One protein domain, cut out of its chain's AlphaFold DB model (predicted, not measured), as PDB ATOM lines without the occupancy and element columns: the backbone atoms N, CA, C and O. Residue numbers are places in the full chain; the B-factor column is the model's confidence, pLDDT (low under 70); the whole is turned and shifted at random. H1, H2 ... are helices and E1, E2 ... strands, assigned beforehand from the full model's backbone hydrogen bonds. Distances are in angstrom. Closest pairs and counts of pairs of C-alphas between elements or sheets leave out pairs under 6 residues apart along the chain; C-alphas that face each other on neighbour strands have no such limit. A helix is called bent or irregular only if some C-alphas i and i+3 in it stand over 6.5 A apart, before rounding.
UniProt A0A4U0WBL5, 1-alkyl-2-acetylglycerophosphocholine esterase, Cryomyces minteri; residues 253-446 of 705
ATOM      1  N   LEU A 253     118.367 171.424 134.062       46.50
ATOM      2  CA  LEU A 253     117.272 171.610 133.099       46.50
ATOM      3  C   LEU A 253     117.176 170.562 131.958       46.50
ATOM      4  O   LEU A 253     116.447 170.789 130.992       46.50
ATOM      5  N   HIS A 254     117.895 169.441 132.042       43.94
ATOM      6  CA  HIS A 254     117.922 168.358 131.065       43.94
ATOM      7  C   HIS A 254     117.051 167.165 131.497       43.94
ATOM      8  O   HIS A 254     117.065 166.723 132.644       43.94
ATOM      9  N   GLY A 255     116.267 166.645 130.557       49.44
ATOM     10  CA  GLY A 255     115.571 165.368 130.648       49.44
ATOM     11  C   GLY A 255     116.488 164.197 130.288       49.44
ATOM     12  O   GLY A 255     117.619 164.368 129.837       49.44
ATOM     13  N   THR A 256     115.990 162.982 130.494       53.62
ATOM     14  CA  THR A 256     116.639 161.744 130.041       53.62
ATOM     15  C   THR A 256     115.865 161.176 128.857       53.62
ATOM     16  O   THR A 256     114.632 161.277 128.820       53.62
ATOM     17  N   LEU A 257     116.573 160.572 127.895       55.00
ATOM     18  CA  LEU A 257     115.911 159.851 126.808       55.00
ATOM     19  C   LEU A 257     115.016 158.734 127.379       55.00
ATOM     20  O   LEU A 257     115.359 158.130 128.404       55.00
ATOM     21  N   PRO A 258     113.845 158.481 126.769       52.03
ATOM     22  CA  PRO A 258     112.940 157.432 127.198       52.03
ATOM     23  C   PRO A 258     113.630 156.074 127.087       52.03
ATOM     24  O   PRO A 258     114.528 155.870 126.273       52.03
ATOM     25  N   THR A 259     113.196 155.131 127.919       48.12
ATOM     26  CA  THR A 259     113.566 153.730 127.735       48.12
ATOM     27  C   THR A 259     113.046 153.265 126.386       48.12
ATOM     28  O   THR A 259     111.867 153.462 126.091       48.12
ATOM     29  N   TYR A 260     113.924 152.654 125.596       55.09
ATOM     30  CA  TYR A 260     113.563 152.052 124.325       55.09
ATOM     31  C   TYR A 260     112.419 151.043 124.519       55.09
ATOM     32  O   TYR A 260     112.504 150.173 125.387       55.09
ATOM     33  N   SER A 261     111.334 151.216 123.764       49.03
ATOM     34  CA  SER A 261     110.085 150.451 123.884       49.03
ATOM     35  C   SER A 261     109.968 149.295 122.885       49.03
ATOM     36  O   SER A 261     109.012 148.531 122.974       49.03
ATOM     37  N   GLY A 262     110.911 149.166 121.943       50.38
ATOM     38  CA  GLY A 262     110.882 148.155 120.882       50.38
ATOM     39  C   GLY A 262     111.809 146.943 121.103       50.38
ATOM     40  O   GLY A 262     112.387 146.776 122.183       50.38
ATOM     41  N   PRO A 263     112.002 146.099 120.069       53.44
ATOM     42  CA  PRO A 263     112.941 144.971 120.077       53.44
ATOM     43  C   PRO A 263     114.396 145.445 120.075       53.44
ATOM     44  O   PRO A 263     114.757 146.297 119.276       53.44
ATOM     45  N   LYS A 264     115.249 144.910 120.955       62.81
ATOM     46  CA  LYS A 264     116.625 145.397 121.196       62.81
ATOM     47  C   LYS A 264     117.376 145.878 119.947       62.81
ATOM     48  O   LYS A 264     117.584 145.112 119.010       62.81
ATOM     49  N   VAL A 265     117.913 147.095 120.001       71.00
ATOM     50  CA  VAL A 265     118.686 147.703 118.907       71.00
ATOM     51  C   VAL A 265     120.174 147.744 119.253       71.00
ATOM     52  O   VAL A 265     120.571 148.226 120.314       71.00
ATOM     53  N   GLY A 266     120.997 147.233 118.343       74.50
ATOM     54  CA  GLY A 266     122.439 147.435 118.320       74.50
ATOM     55  C   GLY A 266     122.795 148.678 117.507       74.50
ATOM     56  O   GLY A 266     122.041 149.094 116.629       74.50
ATOM     57  N   ALA A 267     123.959 149.258 117.792       82.38
ATOM     58  CA  ALA A 267     124.519 150.361 117.022       82.38
ATOM     59  C   ALA A 267     125.996 150.088 116.717       82.38
ATOM     60  O   ALA A 267     126.708 149.525 117.558       82.38
ATOM     61  N   MET A 268     126.457 150.482 115.535       85.25
ATOM     62  CA  MET A 268     127.878 150.495 115.192       85.25
ATOM     63  C   MET A 268     128.252 151.770 114.447       85.25
ATOM     64  O   MET A 268     127.514 152.210 113.573       85.25
ATOM     65  N   ASP A 269     129.414 152.323 114.788       88.44
ATOM     66  CA  ASP A 269     129.974 153.500 114.130       88.44
ATOM     67  C   ASP A 269     131.041 153.044 113.126       88.44
ATOM     68  O   ASP A 269     131.988 152.331 113.487       88.44
ATOM     69  N   ILE A 270     130.885 153.462 111.874       92.56
ATOM     70  CA  ILE A 270     131.791 153.156 110.771       92.56
ATOM     71  C   ILE A 270     132.254 154.474 110.166       92.56
ATOM     72  O   ILE A 270     131.442 155.260 109.696       92.56
ATOM     73  N   GLU A 271     133.561 154.706 110.172       94.31
ATOM     74  CA  GLU A 271     134.194 155.784 109.418       94.31
ATOM     75  C   GLU A 271     135.213 155.163 108.484       94.31
ATOM     76  O   GLU A 271     136.152 154.524 108.957       94.31
ATOM     77  N   VAL A 272     135.034 155.302 107.176       95.31
ATOM     78  CA  VAL A 272     135.981 154.755 106.200       95.31
ATOM     79  C   VAL A 272     136.466 155.838 105.250       95.31
ATOM     80  O   VAL A 272     135.715 156.768 104.950       95.31
ATOM     81  N   PRO A 273     137.709 155.730 104.759       94.62
ATOM     82  CA  PRO A 273     138.191 156.626 103.724       94.62
ATOM     83  C   PRO A 273     137.321 156.525 102.459       94.62
ATOM     84  O   PRO A 273     137.080 155.416 101.987       94.62
ATOM     85  N   ALA A 274     136.885 157.663 101.913       93.06
ATOM     86  CA  ALA A 274     136.026 157.726 100.729       93.06
ATOM     87  C   ALA A 274     136.738 157.145  99.499       93.06
ATOM     88  O   ALA A 274     137.960 157.297  99.348       93.06
ATOM     89  N   GLU A 275     136.011 156.491  98.602       89.75
ATOM     90  CA  GLU A 275     136.603 155.923  97.388       89.75
ATOM     91  C   GLU A 275     137.018 157.025  96.408       89.75
ATOM     92  O   GLU A 275     138.130 156.984  95.866       89.75
ATOM     93  N   ALA A 276     136.181 158.056  96.256       88.00
ATOM     94  CA  ALA A 276     136.392 159.167  95.330       88.00
ATOM     95  C   ALA A 276     136.553 160.522  96.060       88.00
ATOM     96  O   ALA A 276     135.637 161.353  96.022       88.00
ATOM     97  N   PRO A 277     137.708 160.781  96.709       90.62
ATOM     98  CA  PRO A 277     137.931 162.013  97.457       90.62
ATOM     99  C   PRO A 277     138.010 163.220  96.515       90.62
ATOM    100  O   PRO A 277     138.737 163.183  95.518       90.62
ATOM    101  N   ARG A 278     137.259 164.283  96.805       91.06
ATOM    102  CA  ARG A 278     137.177 165.472  95.937       91.06
ATOM    103  C   ARG A 278     136.592 166.689  96.661       91.06
ATOM    104  O   ARG A 278     135.851 166.495  97.632       91.06
ATOM    105  N   PRO A 279     136.838 167.922  96.180       91.38
ATOM    106  CA  PRO A 279     136.107 169.094  96.628       91.38
ATOM    107  C   PRO A 279     134.767 169.204  95.878       91.38
ATOM    108  O   PRO A 279     134.640 168.765  94.735       91.38
ATOM    109  N   PHE A 280     133.767 169.808  96.515       88.56
ATOM    110  CA  PHE A 280     132.409 169.989  95.968       88.56
ATOM    111  C   PHE A 280     132.072 171.447  95.661       88.56
ATOM    112  O   PHE A 280     130.980 171.766  95.203       88.56
ATOM    113  N   SER A 281     133.013 172.352  95.907       88.56
ATOM    114  CA  SER A 281     132.900 173.755  95.527       88.56
ATOM    115  C   SER A 281     134.280 174.358  95.364       88.56
ATOM    116  O   SER A 281     135.264 173.791  95.830       88.56
ATOM    117  N   HIS A 282     134.335 175.540  94.763       88.31
ATOM    118  CA  HIS A 282     135.526 176.382  94.760       88.31
ATOM    119  C   HIS A 282     135.636 177.242  96.035       88.31
ATOM    120  O   HIS A 282     136.532 178.080  96.145       88.31
ATOM    121  N   ILE A 283     134.724 177.060  97.001       87.81
ATOM    122  CA  ILE A 283     134.695 177.843  98.232       87.81
ATOM    123  C   ILE A 283     135.870 177.400  99.106       87.81
ATOM    124  O   ILE A 283     135.985 176.239  99.515       87.81
ATOM    125  N   THR A 284     136.744 178.353  99.418       86.62
ATOM    126  CA  THR A 284     137.933 178.116 100.238       86.62
ATOM    127  C   THR A 284     137.944 179.008 101.473       86.62
ATOM    128  O   THR A 284     137.373 180.096 101.500       86.62
ATOM    129  N   ARG A 285     138.629 178.555 102.523       81.06
ATOM    130  CA  ARG A 285     138.940 179.351 103.714       81.06
ATOM    131  C   ARG A 285     140.424 179.212 104.003       81.06
ATOM    132  O   ARG A 285     140.887 178.121 104.302       81.06
ATOM    133  N   ASN A 286     141.176 180.310 103.920       80.31
ATOM    134  CA  ASN A 286     142.645 180.300 104.015       80.31
ATOM    135  C   ASN A 286     143.325 179.386 102.970       80.31
ATOM    136  O   ASN A 286     144.316 178.729 103.281       80.31
ATOM    137  N   GLY A 287     142.780 179.327 101.748       77.00
ATOM    138  CA  GLY A 287     143.319 178.493 100.664       77.00
ATOM    139  C   GLY A 287     143.105 176.984 100.843       77.00
ATOM    140  O   GLY A 287     143.828 176.213 100.229       77.00
ATOM    141  N   ARG A 288     142.156 176.588 101.703       82.94
ATOM    142  CA  ARG A 288     141.713 175.211 101.982       82.94
ATOM    143  C   ARG A 288     140.253 175.060 101.546       82.94
ATOM    144  O   ARG A 288     139.427 175.875 101.970       82.94
ATOM    145  N   HIS A 289     139.924 174.058 100.733       88.19
ATOM    146  CA  HIS A 289     138.555 173.807 100.264       88.19
ATOM    147  C   HIS A 289     137.637 173.352 101.400       88.19
ATOM    148  O   HIS A 289     137.784 172.264 101.948       88.19
ATOM    149  N   ILE A 290     136.639 174.156 101.763       85.81
ATOM    150  CA  ILE A 290     135.867 173.881 102.988       85.81
ATOM    151  C   ILE A 290     134.857 172.735 102.848       85.81
ATOM    152  O   ILE A 290     134.417 172.191 103.857       85.81
ATOM    153  N   LEU A 291     134.496 172.373 101.616       88.38
ATOM    154  CA  LEU A 291     133.620 171.247 101.294       88.38
ATOM    155  C   LEU A 291     134.416 170.239 100.465       88.38
ATOM    156  O   LEU A 291     134.380 170.290  99.235       88.38
ATOM    157  N   GLN A 292     135.161 169.355 101.128       90.44
ATOM    158  CA  GLN A 292     135.866 168.251 100.473       90.44
ATOM    159  C   GLN A 292     135.623 166.932 101.198       90.44
ATOM    160  O   GLN A 292     135.608 166.887 102.428       90.44
ATOM    161  N   LEU A 293     135.338 165.884 100.428       91.88
ATOM    162  CA  LEU A 293     134.963 164.575 100.953       91.88
ATOM    163  C   LEU A 293     136.210 163.710 101.032       91.88
ATOM    164  O   LEU A 293     136.885 163.503 100.026       91.88
ATOM    165  N   GLU A 294     136.508 163.205 102.222       92.31
ATOM    166  CA  GLU A 294     137.744 162.446 102.479       92.31
ATOM    167  C   GLU A 294     137.459 161.108 103.144       92.31
ATOM    168  O   GLU A 294     138.068 160.086 102.817       92.31
ATOM    169  N   THR A 295     136.489 161.114 104.053       93.31
ATOM    170  CA  THR A 295     135.953 159.937 104.730       93.31
ATOM    171  C   THR A 295     134.445 160.065 104.827       93.31
ATOM    172  O   THR A 295     133.930 161.183 104.864       93.31
ATOM    173  N   VAL A 296     133.753 158.935 104.919       94.00
ATOM    174  CA  VAL A 296     132.332 158.889 105.256       94.00
ATOM    175  C   VAL A 296     132.171 158.295 106.649       94.00
ATOM    176  O   VAL A 296     132.705 157.220 106.930       94.00
ATOM    177  N   LEU A 297     131.446 158.997 107.520       91.88
ATOM    178  CA  LEU A 297     131.051 158.530 108.847       91.88
ATOM    179  C   LEU A 297     129.565 158.179 108.832       91.88
ATOM    180  O   LEU A 297     128.733 159.013 108.490       91.88
ATOM    181  N   MET A 298     129.225 156.974 109.277       92.00
ATOM    182  CA  MET A 298     127.843 156.551 109.468       92.00
ATOM    183  C   MET A 298     127.680 155.756 110.762       92.00
ATOM    184  O   MET A 298     128.574 155.013 111.179       92.00
ATOM    185  N   SER A 299     126.498 155.868 111.361       89.75
ATOM    186  CA  SER A 299     126.063 155.014 112.462       89.75
ATOM    187  C   SER A 299     124.950 154.096 111.961       89.75
ATOM    188  O   SER A 299     123.907 154.560 111.507       89.75
ATOM    189  N   ILE A 300     125.169 152.785 112.041       88.62
ATOM    190  CA  ILE A 300     124.185 151.778 111.636       88.62
ATOM    191  C   ILE A 300     123.442 151.302 112.880       88.62
ATOM    192  O   ILE A 300     124.054 150.729 113.785       88.62
ATOM    193  N   TYR A 301     122.124 151.493 112.893       85.12
ATOM    194  CA  TYR A 301     121.214 150.945 113.897       85.12
ATOM    195  C   TYR A 301     120.543 149.688 113.343       85.12
ATOM    196  O   TYR A 301     120.012 149.706 112.235       85.12
ATOM    197  N   TYR A 302     120.575 148.587 114.093       79.00
ATOM    198  CA  TYR A 302     120.093 147.289 113.614       79.00
ATOM    199  C   TYR A 302     119.448 146.456 114.729       79.00
ATOM    200  O   TYR A 302     119.842 146.582 115.892       79.00
ATOM    201  N   PRO A 303     118.481 145.573 114.415       71.94
ATOM    202  CA  PRO A 303     117.935 144.634 115.392       71.94
ATOM    203  C   PRO A 303     119.030 143.722 115.956       71.94
ATOM    204  O   PRO A 303     119.829 143.158 115.212       71.94
ATOM    205  N   SER A 304     119.061 143.548 117.272       64.44
ATOM    206  CA  SER A 304     120.078 142.765 117.976       64.44
ATOM    207  C   SER A 304     119.445 141.726 118.901       64.44
ATOM    208  O   SER A 304     118.429 141.978 119.546       64.44
ATOM    209  N   GLY A 305     120.053 140.544 118.982       53.09
ATOM    210  CA  GLY A 305     119.664 139.513 119.941       53.09
ATOM    211  C   GLY A 305     120.151 139.842 121.356       53.09
ATOM    212  O   GLY A 305     121.084 140.625 121.565       53.09
ATOM    213  N   PHE A 306     119.552 139.218 122.373       42.00
ATOM    214  CA  PHE A 306     120.050 139.335 123.744       42.00
ATOM    215  C   PHE A 306     121.514 138.867 123.824       42.00
ATOM    216  O   PHE A 306     121.819 137.695 123.647       42.00
ATOM    217  N   GLY A 307     122.424 139.802 124.113       44.97
ATOM    218  CA  GLY A 307     123.842 139.499 124.302       44.97
ATOM    219  C   GLY A 307     124.655 139.304 123.016       44.97
ATOM    220  O   GLY A 307     125.817 138.915 123.113       44.97
ATOM    221  N   SER A 308     124.091 139.617 121.841       45.97
ATOM    222  CA  SER A 308     124.824 139.619 120.561       45.97
ATOM    223  C   SER A 308     125.673 140.882 120.344       45.97
ATOM    224  O   SER A 308     126.464 140.942 119.409       45.97
ATOM    225  N   GLY A 309     125.514 141.902 121.195       44.31
ATOM    226  CA  GLY A 309     126.311 143.131 121.198       44.31
ATOM    227  C   GLY A 309     127.194 143.251 122.443       44.31
ATOM    228  O   GLY A 309     126.907 142.659 123.484       44.31
ATOM    229  N   SER A 310     128.259 144.054 122.371       47.59
ATOM    230  CA  SER A 310     129.027 144.464 123.553       47.59
ATOM    231  C   SER A 310     129.238 145.979 123.583       47.59
ATOM    232  O   SER A 310     129.462 146.613 122.550       47.59
ATOM    233  N   GLY A 311     129.122 146.570 124.774       45.25
ATOM    234  CA  GLY A 311     129.108 148.022 124.976       45.25
ATOM    235  C   GLY A 311     127.991 148.457 125.927       45.25
ATOM    236  O   GLY A 311     127.174 147.644 126.352       45.25
ATOM    237  N   ARG A 312     127.975 149.742 126.302       42.44
ATOM    238  CA  ARG A 312     126.822 150.335 127.001       42.44
ATOM    239  C   ARG A 312     125.690 150.523 125.995       42.44
ATOM    240  O   ARG A 312     125.978 150.768 124.827       42.44
ATOM    241  N   ASP A 313     124.453 150.460 126.477       47.78
ATOM    242  CA  ASP A 313     123.262 150.842 125.714       47.78
ATOM    243  C   ASP A 313     123.534 152.150 124.931       47.78
ATOM    244  O   ASP A 313     123.998 153.128 125.543       47.78
ATOM    245  N   PRO A 314     123.356 152.158 123.594       48.69
ATOM    246  CA  PRO A 314     123.552 153.359 122.794       48.69
ATOM    247  C   PRO A 314     122.518 154.447 123.113       48.69
ATOM    248  O   PRO A 314     122.762 155.605 122.780       48.69
ATOM    249  N   ALA A 315     121.412 154.125 123.802       41.56
ATOM    250  CA  ALA A 315     120.421 155.106 124.228       41.56
ATOM    251  C   ALA A 315     121.076 156.259 125.016       41.56
ATOM    252  O   ALA A 315     121.626 156.083 126.109       41.56
ATOM    253  N   GLY A 316     121.013 157.465 124.445       41.19
ATOM    254  CA  GLY A 316     121.559 158.697 125.026       41.19
ATOM    255  C   GLY A 316     122.987 159.039 124.603       41.19
ATOM    256  O   GLY A 316     123.538 160.017 125.107       41.19
ATOM    257  N   GLN A 317     123.604 158.266 123.704       43.88
ATOM    258  CA  GLN A 317     124.912 158.580 123.129       43.88
ATOM    259  C   GLN A 317     124.755 159.100 121.697       43.88
ATOM    260  O   GLN A 317     124.665 158.322 120.757       43.88
ATOM    261  N   HIS A 318     124.772 160.424 121.541       42.28
ATOM    262  CA  HIS A 318     124.917 161.084 120.242       42.28
ATOM    263  C   HIS A 318     126.354 160.872 119.742       42.28
ATOM    264  O   HIS A 318     127.306 161.305 120.402       42.28
ATOM    265  N   ARG A 319     126.528 160.152 118.633       50.50
ATOM    266  CA  ARG A 319     127.844 159.863 118.020       50.50
ATOM    267  C   ARG A 319     127.861 160.023 116.498       50.50
ATOM    268  O   ARG A 319     128.917 159.897 115.888       50.50
ATOM    269  N   ASP A 320     126.716 160.375 115.938       46.72
ATOM    270  CA  ASP A 320     126.363 160.528 114.526       46.72
ATOM    271  C   ASP A 320     126.959 161.780 113.849       46.72
ATOM    272  O   ASP A 320     126.633 162.078 112.708       46.72
ATOM    273  N   GLY A 321     127.825 162.539 114.530       44.72
ATOM    274  CA  GLY A 321     128.516 163.690 113.934       44.72
ATOM    275  C   GLY A 321     127.654 164.941 113.721       44.72
ATOM    276  O   GLY A 321     128.174 165.953 113.273       44.72
ATOM    277  N   SER A 322     126.381 164.948 114.117       48.47
ATOM    278  CA  SER A 322     125.451 166.087 113.969       48.47
ATOM    279  C   SER A 322     125.660 167.217 114.998       48.47
ATOM    280  O   SER A 322     124.776 168.036 115.260       48.47
ATOM    281  N   GLY A 323     126.855 167.291 115.591       54.03
ATOM    282  CA  GLY A 323     127.275 168.430 116.403       54.03
ATOM    283  C   GLY A 323     127.666 169.633 115.533       54.03
ATOM    284  O   GLY A 323     127.871 169.494 114.332       54.03
ATOM    285  N   PRO A 324     127.891 170.823 116.122       56.19
ATOM    286  CA  PRO A 324     128.406 171.991 115.391       56.19
ATOM    287  C   PRO A 324     129.853 171.806 114.889       56.19
ATOM    288  O   PRO A 324     130.473 172.761 114.424       56.19
ATOM    289  N   ARG A 325     130.413 170.605 115.062       71.00
ATOM    290  CA  ARG A 325     131.785 170.223 114.772       71.00
ATOM    291  C   ARG A 325     131.852 168.735 114.465       71.00
ATOM    292  O   ARG A 325     131.460 167.921 115.305       71.00
ATOM    293  N   THR A 326     132.479 168.410 113.346       79.94
ATOM    294  CA  THR A 326     132.799 167.048 112.924       79.94
ATOM    295  C   THR A 326     134.308 166.846 112.941       79.94
ATOM    296  O   THR A 326     135.085 167.774 112.711       79.94
ATOM    297  N   ILE A 327     134.724 165.624 113.265       85.56
ATOM    298  CA  ILE A 327     136.118 165.194 113.182       85.56
ATOM    299  C   ILE A 327     136.245 164.222 112.019       85.56
ATOM    300  O   ILE A 327     135.498 163.245 111.984       85.56
ATOM    301  N   VAL A 328     137.193 164.497 111.127       89.94
ATOM    302  CA  VAL A 328     137.553 163.651 109.983       89.94
ATOM    303  C   VAL A 328     138.869 162.967 110.328       89.94
ATOM    304  O   VAL A 328     139.887 163.635 110.489       89.94
ATOM    305  N   ASN A 329     138.854 161.657 110.541       92.31
ATOM    306  CA  ASN A 329     140.058 160.888 110.843       92.31
ATOM    307  C   ASN A 329     140.780 160.489 109.550       92.31
ATOM    308  O   ASN A 329     140.150 160.215 108.540       92.31
ATOM    309  N   HIS A 330     142.105 160.352 109.606       92.75
ATOM    310  CA  HIS A 330     142.917 159.934 108.456       92.75
ATOM    311  C   HIS A 330     143.786 158.742 108.806       92.75
ATOM    312  O   HIS A 330     144.303 158.664 109.922       92.75
ATOM    313  N   THR A 331     144.012 157.822 107.865       91.31
ATOM    314  CA  THR A 331     144.997 156.763 108.113       91.31
ATOM    315  C   THR A 331     146.387 157.383 108.252       91.31
ATOM    316  O   THR A 331     146.710 158.413 107.663       91.31
ATOM    317  N   LYS A 332     147.246 156.759 109.064       87.94
ATOM    318  CA  LYS A 332     148.599 157.288 109.288       87.94
ATOM    319  C   LYS A 332     149.453 157.253 108.018       87.94
ATOM    320  O   LYS A 332     150.303 158.115 107.840       87.94
ATOM    321  N   GLN A 333     149.274 156.223 107.190       86.94
ATOM    322  CA  GLN A 333     150.037 155.955 105.968       86.94
ATOM    323  C   GLN A 333     149.188 155.111 105.007       86.94
ATOM    324  O   GLN A 333     148.343 154.337 105.457       86.94
ATOM    325  N   GLY A 334     149.480 155.197 103.708       88.19
ATOM    326  CA  GLY A 334     148.817 154.397 102.675       88.19
ATOM    327  C   GLY A 334     147.448 154.946 102.268       88.19
ATOM    328  O   GLY A 334     147.218 156.149 102.315       88.19
ATOM    329  N   GLU A 335     146.550 154.057 101.841       88.12
ATOM    330  CA  GLU A 335     145.188 154.418 101.425       88.12
ATOM    331  C   GLU A 335     144.462 155.175 102.548       88.12
ATOM    332  O   GLU A 335     144.386 154.696 103.686       88.12
ATOM    333  N   GLY A 336     143.927 156.359 102.243       88.19
ATOM    334  CA  GLY A 336     143.208 157.161 103.234       88.19
ATOM    335  C   GLY A 336     144.076 158.075 104.096       88.19
ATOM    336  O   GLY A 336     143.540 158.649 105.041       88.19
ATOM    337  N   SER A 337     145.378 158.199 103.816       91.12
ATOM    338  CA  SER A 337     146.240 159.154 104.513       91.12
ATOM    339  C   SER A 337     146.203 160.511 103.821       91.12
ATOM    340  O   SER A 337     146.052 160.580 102.603       91.12
ATOM    341  N   MET A 338     146.411 161.596 104.572       90.69
ATOM    342  CA  MET A 338     146.427 162.951 104.001       90.69
ATOM    343  C   MET A 338     147.395 163.067 102.809       90.69
ATOM    344  O   MET A 338     147.042 163.621 101.775       90.69
ATOM    345  N   GLU A 339     148.599 162.492 102.919       89.06
ATOM    346  CA  GLU A 339     149.609 162.505 101.848       89.06
ATOM    347  C   GLU A 339     149.118 161.801 100.574       89.06
ATOM    348  O   GLU A 339     149.304 162.298  99.462       89.06
ATOM    349  N   GLU A 340     148.482 160.641 100.728       90.31
ATOM    350  CA  GLU A 340     147.961 159.861  99.610       90.31
ATOM    351  C   GLU A 340     146.804 160.585  98.916       90.31
ATOM    352  O   GLU A 340     146.763 160.654  97.684       90.31
ATOM    353  N   ARG A 341     145.914 161.187  99.707       89.06
ATOM    354  CA  ARG A 341     144.761 161.939  99.215       89.06
ATOM    355  C   ARG A 341     145.180 163.215  98.481       89.06
ATOM    356  O   ARG A 341     144.686 163.468  97.383       89.06
ATOM    357  N   GLU A 342     146.144 163.963  99.016       88.06
ATOM    358  CA  GLU A 342     146.713 165.140  98.343       88.06
ATOM    359  C   GLU A 342     147.408 164.763  97.030       88.06
ATOM    360  O   GLU A 342     147.232 165.433  96.014       88.06
ATOM    361  N   LYS A 343     148.161 163.654  97.011       86.12
ATOM    362  CA  LYS A 343     148.841 163.171  95.799       86.12
ATOM    363  C   LYS A 343     147.862 162.773  94.693       86.12
ATOM    364  O   LYS A 343     148.182 162.930  93.517       86.12
ATOM    365  N   LYS A 344     146.676 162.275  95.055       80.31
ATOM    366  CA  LYS A 344     145.583 161.999  94.110       80.31
ATOM    367  C   LYS A 344     144.946 163.266  93.523       80.31
ATOM    368  O   LYS A 344     144.184 163.152  92.569       80.31
ATOM    369  N   GLY A 345     145.285 164.452  94.032       64.75
ATOM    370  CA  GLY A 345     144.942 165.738  93.418       64.75
ATOM    371  C   GLY A 345     143.515 166.227  93.675       64.75
ATOM    372  O   GLY A 345     143.057 167.114  92.964       64.75
ATOM    373  N   GLY A 346     142.815 165.663  94.666       70.31
ATOM    374  CA  GLY A 346     141.408 165.975  94.955       70.31
ATOM    375  C   GLY A 346     141.150 166.642  96.306       70.31
ATOM    376  O   GLY A 346     140.008 166.959  96.611       70.31
ATOM    377  N   VAL A 347     142.167 166.836  97.141       85.00
ATOM    378  CA  VAL A 347     142.000 167.428  98.475       85.00
ATOM    379  C   VAL A 347     143.220 168.246  98.859       85.00
ATOM    380  O   VAL A 347     144.330 167.977  98.395       85.00
ATOM    381  N   ASP A 348     143.025 169.227  99.733       87.62
ATOM    382  CA  ASP A 348     144.095 170.035 100.305       87.62
ATOM    383  C   ASP A 348     144.080 169.991 101.837       87.62
ATOM    384  O   ASP A 348     143.028 169.842 102.447       87.62
ATOM    385  N   HIS A 349     145.252 170.110 102.470       88.38
ATOM    386  CA  HIS A 349     145.380 170.261 103.922       88.38
ATOM    387  C   HIS A 349     146.329 171.408 104.276       88.38
ATOM    388  O   HIS A 349     147.398 171.604 103.683       88.38
ATOM    389  N   THR A 350     145.987 172.159 105.318       85.62
ATOM    390  CA  THR A 350     146.858 173.193 105.879       85.62
ATOM    391  C   THR A 350     148.067 172.576 106.591       85.62
ATOM    392  O   THR A 350     148.035 171.455 107.096       85.62
ATOM    393  N   LYS A 351     149.156 173.342 106.753       83.38
ATOM    394  CA  LYS A 351     150.341 172.889 107.516       83.38
ATOM    395  C   LYS A 351     150.026 172.486 108.966       83.38
ATOM    396  O   LYS A 351     150.825 171.782 109.580       83.38
ATOM    397  N   LYS A 352     148.929 172.992 109.540       81.31
ATOM    398  CA  LYS A 352     148.475 172.653 110.895       81.31
ATOM    399  C   LYS A 352     147.771 171.297 110.908       81.31
ATOM    400  O   LYS A 352     148.063 170.493 111.786       81.31
ATOM    401  N   GLU A 353     146.908 171.053 109.930       83.38
ATOM    402  CA  GLU A 353     146.193 169.786 109.736       83.38
ATOM    403  C   GLU A 353     147.167 168.642 109.459       83.38
ATOM    404  O   GLU A 353     147.115 167.643 110.158       83.38
ATOM    405  N   LYS A 354     148.190 168.853 108.618       82.69
ATOM    406  CA  LYS A 354     149.246 167.848 108.355       82.69
ATOM    407  C   LYS A 354     150.054 167.416 109.585       82.69
ATOM    408  O   LYS A 354     150.758 166.412 109.543       82.69
ATOM    409  N   LYS A 355     150.029 168.197 110.670       83.06
ATOM    410  CA  LYS A 355     150.669 167.833 111.952       83.06
ATOM    411  C   LYS A 355     149.746 167.006 112.850       83.06
ATOM    412  O   LYS A 355     150.191 166.501 113.879       83.06
ATOM    413  N   SER A 356     148.474 166.913 112.486       80.31
ATOM    414  CA  SER A 356     147.419 166.151 113.134       80.31
ATOM    415  C   SER A 356     147.108 164.898 112.306       80.31
ATOM    416  O   SER A 356     147.352 164.862 111.109       80.31
ATOM    417  N   ASN A 357     146.550 163.857 112.931       81.62
ATOM    418  CA  ASN A 357     146.035 162.676 112.210       81.62
ATOM    419  C   ASN A 357     144.517 162.775 111.956       81.62
ATOM    420  O   ASN A 357     143.846 161.766 111.743       81.62
ATOM    421  N   TYR A 358     143.965 163.977 112.101       88.88
ATOM    422  CA  TYR A 358     142.547 164.270 111.956       88.88
ATOM    423  C   TYR A 358     142.348 165.753 111.635       88.88
ATOM    424  O   TYR A 358     143.123 166.591 112.114       88.88
ATOM    425  N   ASP A 359     141.255 166.056 110.943       87.44
ATOM    426  CA  ASP A 359     140.761 167.413 110.739       87.44
ATOM    427  C   ASP A 359     139.549 167.696 111.609       87.44
ATOM    428  O   ASP A 359     138.820 166.802 112.046       87.44
ATOM    429  N   GLN A 360     139.344 168.980 111.872       84.69
ATOM    430  CA  GLN A 360     138.206 169.465 112.625       84.69
ATOM    431  C   GLN A 360     137.432 170.450 111.759       84.69
ATOM    432  O   GLN A 360     137.904 171.558 111.502       84.69
ATOM    433  N   VAL A 361     136.224 170.057 111.372       79.75
ATOM    434  CA  VAL A 361     135.334 170.861 110.537       79.75
ATOM    435  C   VAL A 361     134.233 171.421 111.425       79.75
ATOM    436  O   VAL A 361     133.412 170.676 111.952       79.75
ATOM    437  N   ASP A 362     134.247 172.734 111.644       78.94
ATOM    438  CA  ASP A 362     133.170 173.440 112.342       78.94
ATOM    439  C   ASP A 362     132.026 173.775 111.369       78.94
ATOM    440  O   ASP A 362     132.232 173.852 110.155       78.94
ATOM    441  N   TYR A 363     130.826 174.022 111.901       74.50
ATOM    442  CA  TYR A 363     129.677 174.449 111.103       74.50
ATOM    443  C   TYR A 363     130.017 175.684 110.252       74.50
ATOM    444  O   TYR A 363     130.570 176.677 110.738       74.50
ATOM    445  N   ILE A 364     129.676 175.615 108.965       77.81
ATOM    446  CA  ILE A 364     130.036 176.633 107.980       77.81
ATOM    447  C   ILE A 364     128.912 177.668 107.889       77.81
ATOM    448  O   ILE A 364     127.796 177.362 107.472       77.81
ATOM    449  N   PHE A 365     129.245 178.905 108.253       78.31
ATOM    450  CA  PHE A 365     128.417 180.086 108.015       78.31
ATOM    451  C   PHE A 365     128.898 180.819 106.756       78.31
ATOM    452  O   PHE A 365     130.122 180.930 106.582       78.31
ATOM    453  N   PRO A 366     127.984 181.341 105.920       80.06
ATOM    454  CA  PRO A 366     128.366 182.127 104.757       80.06
ATOM    455  C   PRO A 366     128.958 183.480 105.155       80.06
ATOM    456  O   PRO A 366     128.612 184.078 106.183       80.06
ATOM    457  N   GLU A 367     129.896 183.955 104.340       78.88
ATOM    458  CA  GLU A 367     130.616 185.196 104.596       78.88
ATOM    459  C   GLU A 367     129.671 186.399 104.499       78.88
ATOM    460  O   GLU A 367     128.903 186.552 103.554       78.88
ATOM    461  N   GLY A 368     129.667 187.253 105.526       78.50
ATOM    462  CA  GLY A 368     128.787 188.423 105.568       78.50
ATOM    463  C   GLY A 368     127.287 188.116 105.711       78.50
ATOM    464  O   GLY A 368     126.496 189.066 105.734       78.50
ATOM    465  N   ASN A 369     126.885 186.845 105.854       82.69
ATOM    466  CA  ASN A 369     125.490 186.426 106.028       82.69
ATOM    467  C   ASN A 369     125.308 185.328 107.107       82.69
ATOM    468  O   ASN A 369     124.764 184.264 106.837       82.69
ATOM    469  N   PRO A 370     125.716 185.546 108.370       71.31
ATOM    470  CA  PRO A 370     125.686 184.501 109.407       71.31
ATOM    471  C   PRO A 370     124.276 184.039 109.832       71.31
ATOM    472  O   PRO A 370     124.165 183.137 110.658       71.31
ATOM    473  N   ARG A 371     123.217 184.679 109.318       69.56
ATOM    474  CA  ARG A 371     121.798 184.380 109.569       69.56
ATOM    475  C   ARG A 371     121.079 183.922 108.294       69.56
ATOM    476  O   ARG A 371     119.878 184.113 108.165       69.56
ATOM    477  N   ASP A 372     121.801 183.335 107.341       74.44
ATOM    478  CA  ASP A 372     121.247 182.893 106.053       74.44
ATOM    479  C   ASP A 372     120.111 181.866 106.171       74.44
ATOM    480  O   ASP A 372     119.301 181.745 105.260       74.44
ATOM    481  N   THR A 373     120.026 181.158 107.296       70.81
ATOM    482  CA  THR A 373     118.950 180.210 107.611       70.81
ATOM    483  C   THR A 373     117.730 180.848 108.284       70.81
ATOM    484  O   THR A 373     116.737 180.155 108.501       70.81
ATOM    485  N   ASP A 374     117.790 182.129 108.669       68.81
ATOM    486  CA  ASP A 374     116.706 182.777 109.411       68.81
ATOM    487  C   ASP A 374     115.543 183.159 108.472       68.81
ATOM    488  O   ASP A 374     115.779 183.796 107.442       68.81
ATOM    489  N   PRO A 375     114.277 182.886 108.852       65.56
ATOM    490  CA  PRO A 375     113.100 183.199 108.030       65.56
ATOM    491  C   PRO A 375     112.974 184.666 107.606       65.56
ATOM    492  O   PRO A 375     112.466 184.963 106.530       65.56
ATOM    493  N   ASN A 376     113.448 185.582 108.454       70.12
ATOM    494  CA  ASN A 376     113.335 187.029 108.262       70.12
ATOM    495  C   ASN A 376     114.644 187.666 107.766       70.12
ATOM    496  O   ASN A 376     114.859 188.863 107.960       70.12
ATOM    497  N   ASN A 377     115.570 186.879 107.216       77.50
ATOM    498  CA  ASN A 377     116.841 187.413 106.757       77.50
ATOM    499  C   ASN A 377     116.694 188.159 105.424       77.50
ATOM    500  O   ASN A 377     116.452 187.548 104.387       77.50
ATOM    501  N   GLU A 378     116.936 189.470 105.432       73.44
ATOM    502  CA  GLU A 378     116.851 190.328 104.239       73.44
ATOM    503  C   GLU A 378     117.826 189.920 103.124       73.44
ATOM    504  O   GLU A 378     117.551 190.141 101.948       73.44
ATOM    505  N   LYS A 379     118.963 189.303 103.476       77.44
ATOM    506  CA  LYS A 379     119.952 188.815 102.500       77.44
ATOM    507  C   LYS A 379     119.574 187.476 101.863       77.44
ATOM    508  O   LYS A 379     120.251 187.044 100.934       77.44
ATOM    509  N   GLY A 380     118.528 186.817 102.361       80.75
ATOM    510  CA  GLY A 380     118.120 185.491 101.918       80.75
ATOM    511  C   GLY A 380     119.163 184.402 102.190       80.75
ATOM    512  O   GLY A 380     120.116 184.584 102.956       80.75
ATOM    513  N   VAL A 381     118.947 183.247 101.562       84.06
ATOM    514  CA  VAL A 381     119.816 182.069 101.671       84.06
ATOM    515  C   VAL A 381     121.002 182.196 100.721       84.06
ATOM    516  O   VAL A 381     120.828 182.548  99.553       84.06
ATOM    517  N   ASP A 382     122.198 181.846 101.194       87.44
ATOM    518  CA  ASP A 382     123.374 181.697 100.333       87.44
ATOM    519  C   ASP A 382     123.233 180.433  99.471       87.44
ATOM    520  O   ASP A 382     123.583 179.323  99.879       87.44
ATOM    521  N   ARG A 383     122.651 180.593  98.281       86.25
ATOM    522  CA  ARG A 383     122.367 179.462  97.391       86.25
ATOM    523  C   ARG A 383     123.633 178.759  96.930       86.25
ATOM    524  O   ARG A 383     123.622 177.546  96.810       86.25
ATOM    525  N   GLU A 384     124.723 179.476  96.700       88.56
ATOM    526  CA  GLU A 384     125.959 178.848  96.238       88.56
ATOM    527  C   GLU A 384     126.509 177.877  97.291       88.56
ATOM    528  O   GLU A 384     126.736 176.698  97.001       88.56
ATOM    529  N   LEU A 385     126.627 178.342  98.539       87.81
ATOM    530  CA  LEU A 385     127.099 177.515  99.643       87.81
ATOM    531  C   LEU A 385     126.140 176.355  99.936       87.81
ATOM    532  O   LEU A 385     126.587 175.221 100.115       87.81
ATOM    533  N   ARG A 386     124.827 176.618 100.012       87.62
ATOM    534  CA  ARG A 386     123.842 175.576 100.347       87.62
ATOM    535  C   ARG A 386     123.703 174.537  99.236       87.62
ATOM    536  O   ARG A 386     123.591 173.355  99.552       87.62
ATOM    537  N   ASN A 387     123.819 174.926  97.968       89.50
ATOM    538  CA  ASN A 387     123.823 173.984  96.848       89.50
ATOM    539  C   ASN A 387     125.059 173.084  96.890       89.50
ATOM    540  O   ASN A 387     124.935 171.865  96.800       89.50
ATOM    541  N   ALA A 388     126.242 173.661  97.121       90.81
ATOM    542  CA  ALA A 388     127.461 172.876  97.280       90.81
ATOM    543  C   ALA A 388     127.389 171.904  98.471       90.81
ATOM    544  O   ALA A 388     127.898 170.788  98.398       90.81
ATOM    545  N   GLN A 389     126.744 172.305  99.570       90.56
ATOM    546  CA  GLN A 389     126.514 171.430 100.719       90.56
ATOM    547  C   GLN A 389     125.529 170.293 100.417       90.56
ATOM    548  O   GLN A 389     125.711 169.202 100.952       90.56
ATOM    549  N   ILE A 390     124.503 170.523  99.592       91.62
ATOM    550  CA  ILE A 390     123.608 169.451  99.135       91.62
ATOM    551  C   ILE A 390     124.395 168.449  98.292       91.62
ATOM    552  O   ILE A 390     124.394 167.273  98.634       91.62
ATOM    553  N   GLU A 391     125.154 168.894  97.288       92.94
ATOM    554  CA  GLU A 391     125.974 167.984  96.471       92.94
ATOM    555  C   GLU A 391     126.993 167.193  97.295       92.94
ATOM    556  O   GLU A 391     127.191 165.994  97.076       92.94
ATOM    557  N   PHE A 392     127.601 167.845  98.287       93.12
ATOM    558  CA  PHE A 392     128.472 167.192  99.255       93.12
ATOM    559  C   PHE A 392     127.739 166.075 100.015       93.12
ATOM    560  O   PHE A 392     128.211 164.941 100.048       93.12
ATOM    561  N   ARG A 393     126.552 166.369 100.561       93.25
ATOM    562  CA  ARG A 393     125.713 165.404 101.293       93.25
ATOM    563  C   ARG A 393     125.242 164.248 100.418       93.25
ATOM    564  O   ARG A 393     125.216 163.108 100.871       93.25
ATOM    565  N   LEU A 394     124.883 164.525  99.166       95.00
ATOM    566  CA  LEU A 394     124.514 163.502  98.191       95.00
ATOM    567  C   LEU A 394     125.664 162.509  97.988       95.00
ATOM    568  O   LEU A 394     125.445 161.302  98.034       95.00
ATOM    569  N   ALA A 395     126.896 163.004  97.853       95.38
ATOM    570  CA  ALA A 395     128.067 162.143  97.738       95.38
ATOM    571  C   ALA A 395     128.417 161.397  99.035       95.38
ATOM    572  O   ALA A 395     128.820 160.238  98.970       95.38
ATOM    573  N   GLU A 396     128.233 162.009 100.211       94.56
ATOM    574  CA  GLU A 396     128.364 161.303 101.496       94.56
ATOM    575  C   GLU A 396     127.416 160.099 101.565       94.56
ATOM    576  O   GLU A 396     127.807 159.018 102.004       94.56
ATOM    577  N   ILE A 397     126.177 160.272 101.100       96.00
ATOM    578  CA  ILE A 397     125.169 159.211 101.095       96.00
ATOM    579  C   ILE A 397     125.515 158.116 100.077       96.00
ATOM    580  O   ILE A 397     125.318 156.941 100.383       96.00
ATOM    581  N   GLU A 398     126.072 158.449  98.910       95.44
ATOM    582  CA  GLU A 398     126.568 157.451  97.945       95.44
ATOM    583  C   GLU A 398     127.711 156.610  98.524       95.44
ATOM    584  O   GLU A 398     127.670 155.381  98.455       95.44
ATOM    585  N   GLU A 399     128.704 157.249  99.150       95.94
ATOM    586  CA  GLU A 399     129.802 156.543  99.822       95.94
ATOM    587  C   GLU A 399     129.262 155.664 100.963       95.94
ATOM    588  O   GLU A 399     129.665 154.507 101.111       95.94
ATOM    589  N   ALA A 400     128.288 156.161 101.734       96.06
ATOM    590  CA  ALA A 400     127.647 155.376 102.783       96.06
ATOM    591  C   ALA A 400     126.883 154.166 102.226       96.06
ATOM    592  O   ALA A 400     126.995 153.053 102.747       96.06
ATOM    593  N   TYR A 401     126.146 154.361 101.136       96.69
ATOM    594  CA  TYR A 401     125.429 153.302 100.440       96.69
ATOM    595  C   TYR A 401     126.379 152.231  99.882       96.69
ATOM    596  O   TYR A 401     126.093 151.037 100.001       96.69
ATOM    597  N   ASN A 402     127.544 152.620  99.359       96.12
ATOM    598  CA  ASN A 402     128.567 151.679  98.896       96.12
ATOM    599  C   ASN A 402     129.089 150.800 100.043       96.12
ATOM    600  O   ASN A 402     129.172 149.577  99.899       96.12
ATOM    601  N   VAL A 403     129.350 151.387 101.216       96.44
ATOM    602  CA  VAL A 403     129.727 150.633 102.427       96.44
ATOM    603  C   VAL A 403     128.636 149.639 102.826       96.44
ATOM    604  O   VAL A 403     128.932 148.473 103.097       96.44
ATOM    605  N   LEU A 404     127.370 150.065 102.816       96.06
ATOM    606  CA  LEU A 404     126.236 149.181 103.088       96.06
ATOM    607  C   LEU A 404     126.150 148.041 102.060       96.06
ATOM    608  O   LEU A 404     125.950 146.888 102.439       96.06
ATOM    609  N   CYS A 405     126.382 148.313 100.776       96.25
ATOM    610  CA  CYS A 405     126.423 147.279  99.741       96.25
ATOM    611  C   CYS A 405     127.528 146.243  99.987       96.25
ATOM    612  O   CYS A 405     127.279 145.047  99.828       96.25
ATOM    613  N   HIS A 406     128.722 146.664 100.409       95.56
ATOM    614  CA  HIS A 406     129.793 145.738 100.790       95.56
ATOM    615  C   HIS A 406     129.392 144.849 101.967       95.56
ATOM    616  O   HIS A 406     129.575 143.633 101.911       95.56
ATOM    617  N   ILE A 407     128.793 145.430 103.010       95.12
ATOM    618  CA  ILE A 407     128.317 144.662 104.166       95.12
ATOM    619  C   ILE A 407     127.256 143.641 103.728       95.12
ATOM    620  O   ILE A 407     127.366 142.468 104.082       95.12
ATOM    621  N   CYS A 408     126.278 144.054 102.915       93.81
ATOM    622  CA  CYS A 408     125.206 143.177 102.440       93.81
ATOM    623  C   CYS A 408     125.721 142.033 101.547       93.81
ATOM    624  O   CYS A 408     125.209 140.921 101.617       93.81
ATOM    625  N   ARG A 409     126.790 142.241 100.769       93.31
ATOM    626  CA  ARG A 409     127.422 141.179  99.958       93.31
ATOM    627  C   ARG A 409     128.228 140.164 100.783       93.31
ATOM    628  O   ARG A 409     128.598 139.113 100.260       93.31
ATOM    629  N   GLY A 410     128.465 140.448 102.067       89.75
ATOM    630  CA  GLY A 410     129.287 139.637 102.969       89.75
ATOM    631  C   GLY A 410     130.737 140.118 103.114       89.75
ATOM    632  O   GLY A 410     131.523 139.467 103.797       89.75
ATOM    633  N   ASP A 411     131.090 141.275 102.545       93.00
ATOM    634  CA  ASP A 411     132.449 141.844 102.566       93.00
ATOM    635  C   ASP A 411     132.696 142.779 103.767       93.00
ATOM    636  O   ASP A 411     133.622 143.595 103.766       93.00
ATOM    637  N   GLY A 412     131.879 142.679 104.819       93.81
ATOM    638  CA  GLY A 412     131.962 143.552 105.995       93.81
ATOM    639  C   GLY A 412     133.320 143.518 106.713       93.81
ATOM    640  O   GLY A 412     133.747 144.522 107.281       93.81
ATOM    641  N   GLU A 413     134.065 142.414 106.607       94.38
ATOM    642  CA  GLU A 413     135.427 142.295 107.146       94.38
ATOM    643  C   GLU A 413     136.402 143.293 106.490       94.38
ATOM    644  O   GLU A 413     137.289 143.845 107.145       94.38
ATOM    645  N   THR A 414     136.225 143.578 105.198       94.06
ATOM    646  CA  THR A 414     137.023 144.583 104.480       94.06
ATOM    647  C   THR A 414     136.718 145.985 105.002       94.06
ATOM    648  O   THR A 414     137.641 146.763 105.255       94.06
ATOM    649  N   ILE A 415     135.439 146.283 105.249       95.56
ATOM    650  CA  ILE A 415     135.002 147.544 105.863       95.56
ATOM    651  C   ILE A 415     135.580 147.683 107.275       95.56
ATOM    652  O   ILE A 415     136.129 148.729 107.620       95.56
ATOM    653  N   ALA A 416     135.551 146.618 108.080       93.50
ATOM    654  CA  ALA A 416     136.103 146.630 109.431       93.50
ATOM    655  C   ALA A 416     137.607 146.929 109.473       93.50
ATOM    656  O   ALA A 416     138.058 147.678 110.343       93.50
ATOM    657  N   LYS A 417     138.379 146.422 108.505       92.56
ATOM    658  CA  LYS A 417     139.816 146.726 108.375       92.56
ATOM    659  C   LYS A 417     140.082 148.193 108.037       92.56
ATOM    660  O   LYS A 417     141.050 148.761 108.556       92.56
ATOM    661  N   LYS A 418     139.228 148.794 107.198       93.75
ATOM    662  CA  LYS A 418     139.297 150.214 106.813       93.75
ATOM    663  C   LYS A 418     138.734 151.157 107.882       93.75
ATOM    664  O   LYS A 418     139.059 152.339 107.857       93.75
ATOM    665  N   ASN A 419     137.940 150.652 108.830       94.19
ATOM    666  CA  ASN A 419     137.268 151.485 109.820       94.19
ATOM    667  C   ASN A 419     138.252 152.294 110.686       94.19
ATOM    668  O   ASN A 419     139.181 151.764 111.311       94.19
ATOM    669  N   LEU A 420     137.989 153.592 110.771       92.81
ATOM    670  CA  LEU A 420     138.708 154.568 111.572       92.81
ATOM    671  C   LEU A 420     138.047 154.784 112.935       92.81
ATOM    672  O   LEU A 420     138.675 155.360 113.808       92.81
ATOM    673  N   ARG A 421     136.854 154.231 113.208       90.00
ATOM    674  CA  ARG A 421     136.190 154.305 114.531       90.00
ATOM    675  C   ARG A 421     136.737 153.312 115.569       90.00
ATOM    676  O   ARG A 421     135.983 152.722 116.346       90.00
ATOM    677  N   ARG A 422     138.063 153.140 115.618       86.81
ATOM    678  CA  ARG A 422     138.791 152.192 116.492       86.81
ATOM    679  C   ARG A 422     139.891 152.854 117.329       86.81
ATOM    680  O   ARG A 422     140.220 154.026 117.160       86.81
ATOM    681  N   LYS A 423     140.494 152.092 118.249       85.69
ATOM    682  CA  LYS A 423     141.570 152.578 119.131       85.69
ATOM    683  C   LYS A 423     142.681 153.283 118.332       85.69
ATOM    684  O   LYS A 423     143.302 152.676 117.466       85.69
ATOM    685  N   GLY A 424     142.967 154.535 118.693       85.88
ATOM    686  CA  GLY A 424     143.999 155.367 118.060       85.88
ATOM    687  C   GLY A 424     143.457 156.561 117.270       85.88
ATOM    688  O   GLY A 424     144.241 157.449 116.951       85.88
ATOM    689  N   TYR A 425     142.146 156.607 117.029       87.06
ATOM    690  CA  TYR A 425     141.454 157.678 116.311       87.06
ATOM    691  C   TYR A 425     140.468 158.426 117.220       87.06
ATOM    692  O   TYR A 425     140.058 157.922 118.274       87.06
ATOM    693  N   ILE A 426     140.093 159.648 116.841       84.12
ATOM    694  CA  ILE A 426     139.202 160.497 117.642       84.12
ATOM    695  C   ILE A 426     137.750 160.051 117.474       84.12
ATOM    696  O   ILE A 426     137.349 159.554 116.426       84.12
ATOM    697  N   GLY A 427     136.955 160.184 118.541       76.69
ATOM    698  CA  GLY A 427     135.535 159.814 118.518       76.69
ATOM    699  C   GLY A 427     135.293 158.306 118.389       76.69
ATOM    700  O   GLY A 427     134.195 157.884 118.035       76.69
ATOM    701  N   SER A 428     136.319 157.498 118.665       75.31
ATOM    702  CA  SER A 428     136.321 156.053 118.451       75.31
ATOM    703  C   SER A 428     136.036 155.256 119.716       75.31
ATOM    704  O   SER A 428     136.364 155.669 120.832       75.31
ATOM    705  N   SER A 429     135.474 154.059 119.545       73.25
ATOM    706  CA  SER A 429     135.438 153.074 120.625       73.25
ATOM    707  C   SER A 429     136.751 152.283 120.661       73.25
ATOM    708  O   SER A 429     137.415 152.101 119.641       73.25
ATOM    709  N   SER A 430     137.146 151.779 121.833       70.50
ATOM    710  CA  SER A 430     138.366 150.967 121.952       70.50
ATOM    711  C   SER A 430     138.292 149.644 121.184       70.50
ATOM    712  O   SER A 430     139.337 149.075 120.897       70.50
ATOM    713  N   ARG A 431     137.076 149.169 120.883       72.50
ATOM    714  CA  ARG A 431     136.789 147.902 120.197       72.50
ATOM    715  C   ARG A 431     136.524 148.076 118.696       72.50
ATOM    716  O   ARG A 431     136.653 147.121 117.951       72.50
ATOM    717  N   GLY A 432     136.121 149.265 118.241       82.81
ATOM    718  CA  GLY A 432     135.658 149.458 116.865       82.81
ATOM    719  C   GLY A 432     134.569 148.450 116.491       82.81
ATOM    720  O   GLY A 432     133.542 148.375 117.167       82.81
ATOM    721  N   LEU A 433     134.835 147.657 115.452       88.00
ATOM    722  CA  LEU A 433     133.947 146.600 114.956       88.00
ATOM    723  C   LEU A 433     134.439 145.187 115.324       88.00
ATOM    724  O   LEU A 433     133.936 144.205 114.782       88.00
ATOM    725  N   ASP A 434     135.399 145.059 116.248       83.19
ATOM    726  CA  ASP A 434     135.942 143.755 116.634       83.19
ATOM    727  C   ASP A 434     134.837 142.864 117.227       83.19
ATOM    728  O   ASP A 434     134.158 143.238 118.192       83.19
ATOM    729  N   GLY A 435     134.679 141.660 116.674       78.94
ATOM    730  CA  GLY A 435     133.685 140.676 117.109       78.94
ATOM    731  C   GLY A 435     132.311 140.798 116.443       78.94
ATOM    732  O   GLY A 435     131.379 140.134 116.890       78.94
ATOM    733  N   VAL A 436     132.162 141.632 115.408       83.25
ATOM    734  CA  VAL A 436     131.008 141.550 114.501       83.25
ATOM    735  C   VAL A 436     131.180 140.324 113.599       83.25
ATOM    736  O   VAL A 436     132.196 140.190 112.923       83.25
ATOM    737  N   ASP A 437     130.194 139.428 113.587       83.38
ATOM    738  CA  ASP A 437     130.165 138.289 112.665       83.38
ATOM    739  C   ASP A 437     129.662 138.740 111.290       83.38
ATOM    740  O   ASP A 437     128.469 138.649 111.002       83.38
ATOM    741  N   TRP A 438     130.557 139.247 110.444       86.50
ATOM    742  CA  TRP A 438     130.213 139.767 109.117       86.50
ATOM    743  C   TRP A 438     129.611 138.728 108.170       86.50
ATOM    744  O   TRP A 438     128.832 139.099 107.295       86.50
ATOM    745  N   ALA A 439     129.890 137.434 108.364       82.94
ATOM    746  CA  ALA A 439     129.268 136.387 107.556       82.94
ATOM    747  C   ALA A 439     127.748 136.349 107.778       82.94
ATOM    748  O   ALA A 439     126.987 136.131 106.837       82.94
ATOM    749  N   SER A 440     127.295 136.649 109.000       81.88
ATOM    750  CA  SER A 440     125.869 136.715 109.326       81.88
ATOM    751  C   SER A 440     125.125 137.885 108.677       81.88
ATOM    752  O   SER A 440     123.896 137.848 108.696       81.88
ATOM    753  N   TRP A 441     125.827 138.888 108.124       86.81
ATOM    754  CA  TRP A 441     125.266 140.105 107.505       86.81
ATOM    755  C   TRP A 441     124.990 139.980 106.008       86.81
ATOM    756  O   TRP A 441     124.311 140.841 105.441       86.81
ATOM    757  N   LYS A 442     125.452 138.892 105.390       89.81
ATOM    758  CA  LYS A 442     125.205 138.619 103.981       89.81
ATOM    759  C   LYS A 442     123.703 138.497 103.695       89.81
ATOM    760  O   LYS A 442     123.009 137.725 104.356       89.81
ATOM    761  N   ASP A 443     123.222 139.265 102.720       87.25
ATOM    762  CA  ASP A 443     121.836 139.297 102.240       87.25
ATOM    763  C   ASP A 443     120.796 139.571 103.354       87.25
ATOM    764  O   ASP A 443     119.665 139.087 103.313       87.25
ATOM    765  N   ARG A 444     121.172 140.331 104.398       83.12
ATOM    766  CA  ARG A 444     120.313 140.563 105.584       83.12
ATOM    767  C   ARG A 444     119.478 141.828 105.568       83.12
ATOM    768  O   ARG A 444     118.602 141.975 106.421       83.12
ATOM    769  N   PHE A 445     119.750 142.742 104.652       86.38
ATOM    770  CA  PHE A 445     118.961 143.950 104.474       86.38
ATOM    771  C   PHE A 445     118.904 144.312 102.998       86.38
ATOM    772  O   PHE A 445     119.798 143.977 102.222       86.38
ATOM    773  N   HIS A 446     117.832 144.991 102.607       87.12
ATOM    774  CA  HIS A 446     117.652 145.397 101.224       87.12
ATOM    775  C   HIS A 446     118.570 146.577 100.899       87.12
ATOM    776  O   HIS A 446     118.576 147.583 101.605       87.12
TER     777      HIS A 446
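Overview. This is residues 253 to 446 of the 705 residues of the protein "1-alkyl-2-acetylglycerophosphocholine esterase" of Cryomyces minteri (UniProt A0A4U0WBL5). A long, bent hairpin of two strands, E1 and E2, makes the core, and one long helix, H2, packs slantwise over one side of it. A small strand pair, E3 and E4, crosses the other side of the hairpin, with E3 nearer to it; H1 sits by the bend of E1, and H3 and H4 cluster at the last turns of H2. The printed part has 194 residues with four named helices and four named strands, in the order E1 E2 E3 H1 E4 H2 H3 H4; both two-strand sheets are antiparallel. The class is mixed, helices and strands, though under half of the residues are in named elements. The whole is compact, with a radius of gyration of the C-alphas of 18.7 A and spans of 53 by 46 by 32 A.

Arrangement. Start at the hairpin of E1, residues 265 to 279, and E2, residues 292 to 303, where N 270 and O 298 are 2.9 A apart and N 298 and O 270 2.8 A, within hydrogen-bond range. E1 bends by 75 degrees at residue 276. Look next at H2, residues 383 to 409: its closest C-alphas to E2 are Glu 396 and Val 296, 6.0 A apart. For E3, residues 325 to 329, the closest C-alphas to E2 are Val 328 and Thr 295, 6.6 A apart. Its antiparallel neighbour E4, residues 358 to 362, has N 361 2.9 A from O 326. H1, residues 338 to 343, comes closest to E1 at the C-alphas of Arg 341 and Pro 277, 7.1 A. H2 touches H3, residues 412 to 418, with residues 403 to 407 alone, at a steep tilt of 53 degrees, opposite ways; the closest C-alphas are His 406 and Gly 412, 6.0 A. H4, residues 438 to 441, touches H3, with C-alphas 412 and 438 closest at 5.2 A. In H1, H2 and H3 every O i to N i+4 pair is within hydrogen-bond range; H4 is too short for one.

Along the chain. Find C-alpha 265 at (118.686, 147.703, 118.907), where E1 begins its 35.5 A; E2 comes back over 33.2 A. E3 and E4 are 13.1 A each. H2 starts at C-alpha 383, (122.367, 179.462, 97.391), and runs 38.7 A. H1, H3 and H4 are short; H4 ends at (125.266, 140.105, 107.505).

Size, cuts and confidence. The two farthest C-alphas, Glu 378 and Ala 439, are 55.5 A apart. The printed part has no cut. Among the long links are E2 to E3, 21 residues, and E4 to H2, 20 residues. Look for pLDDT under 70 in residues 253 to 264, 304 to 324, 345, 371 and 374 to 375.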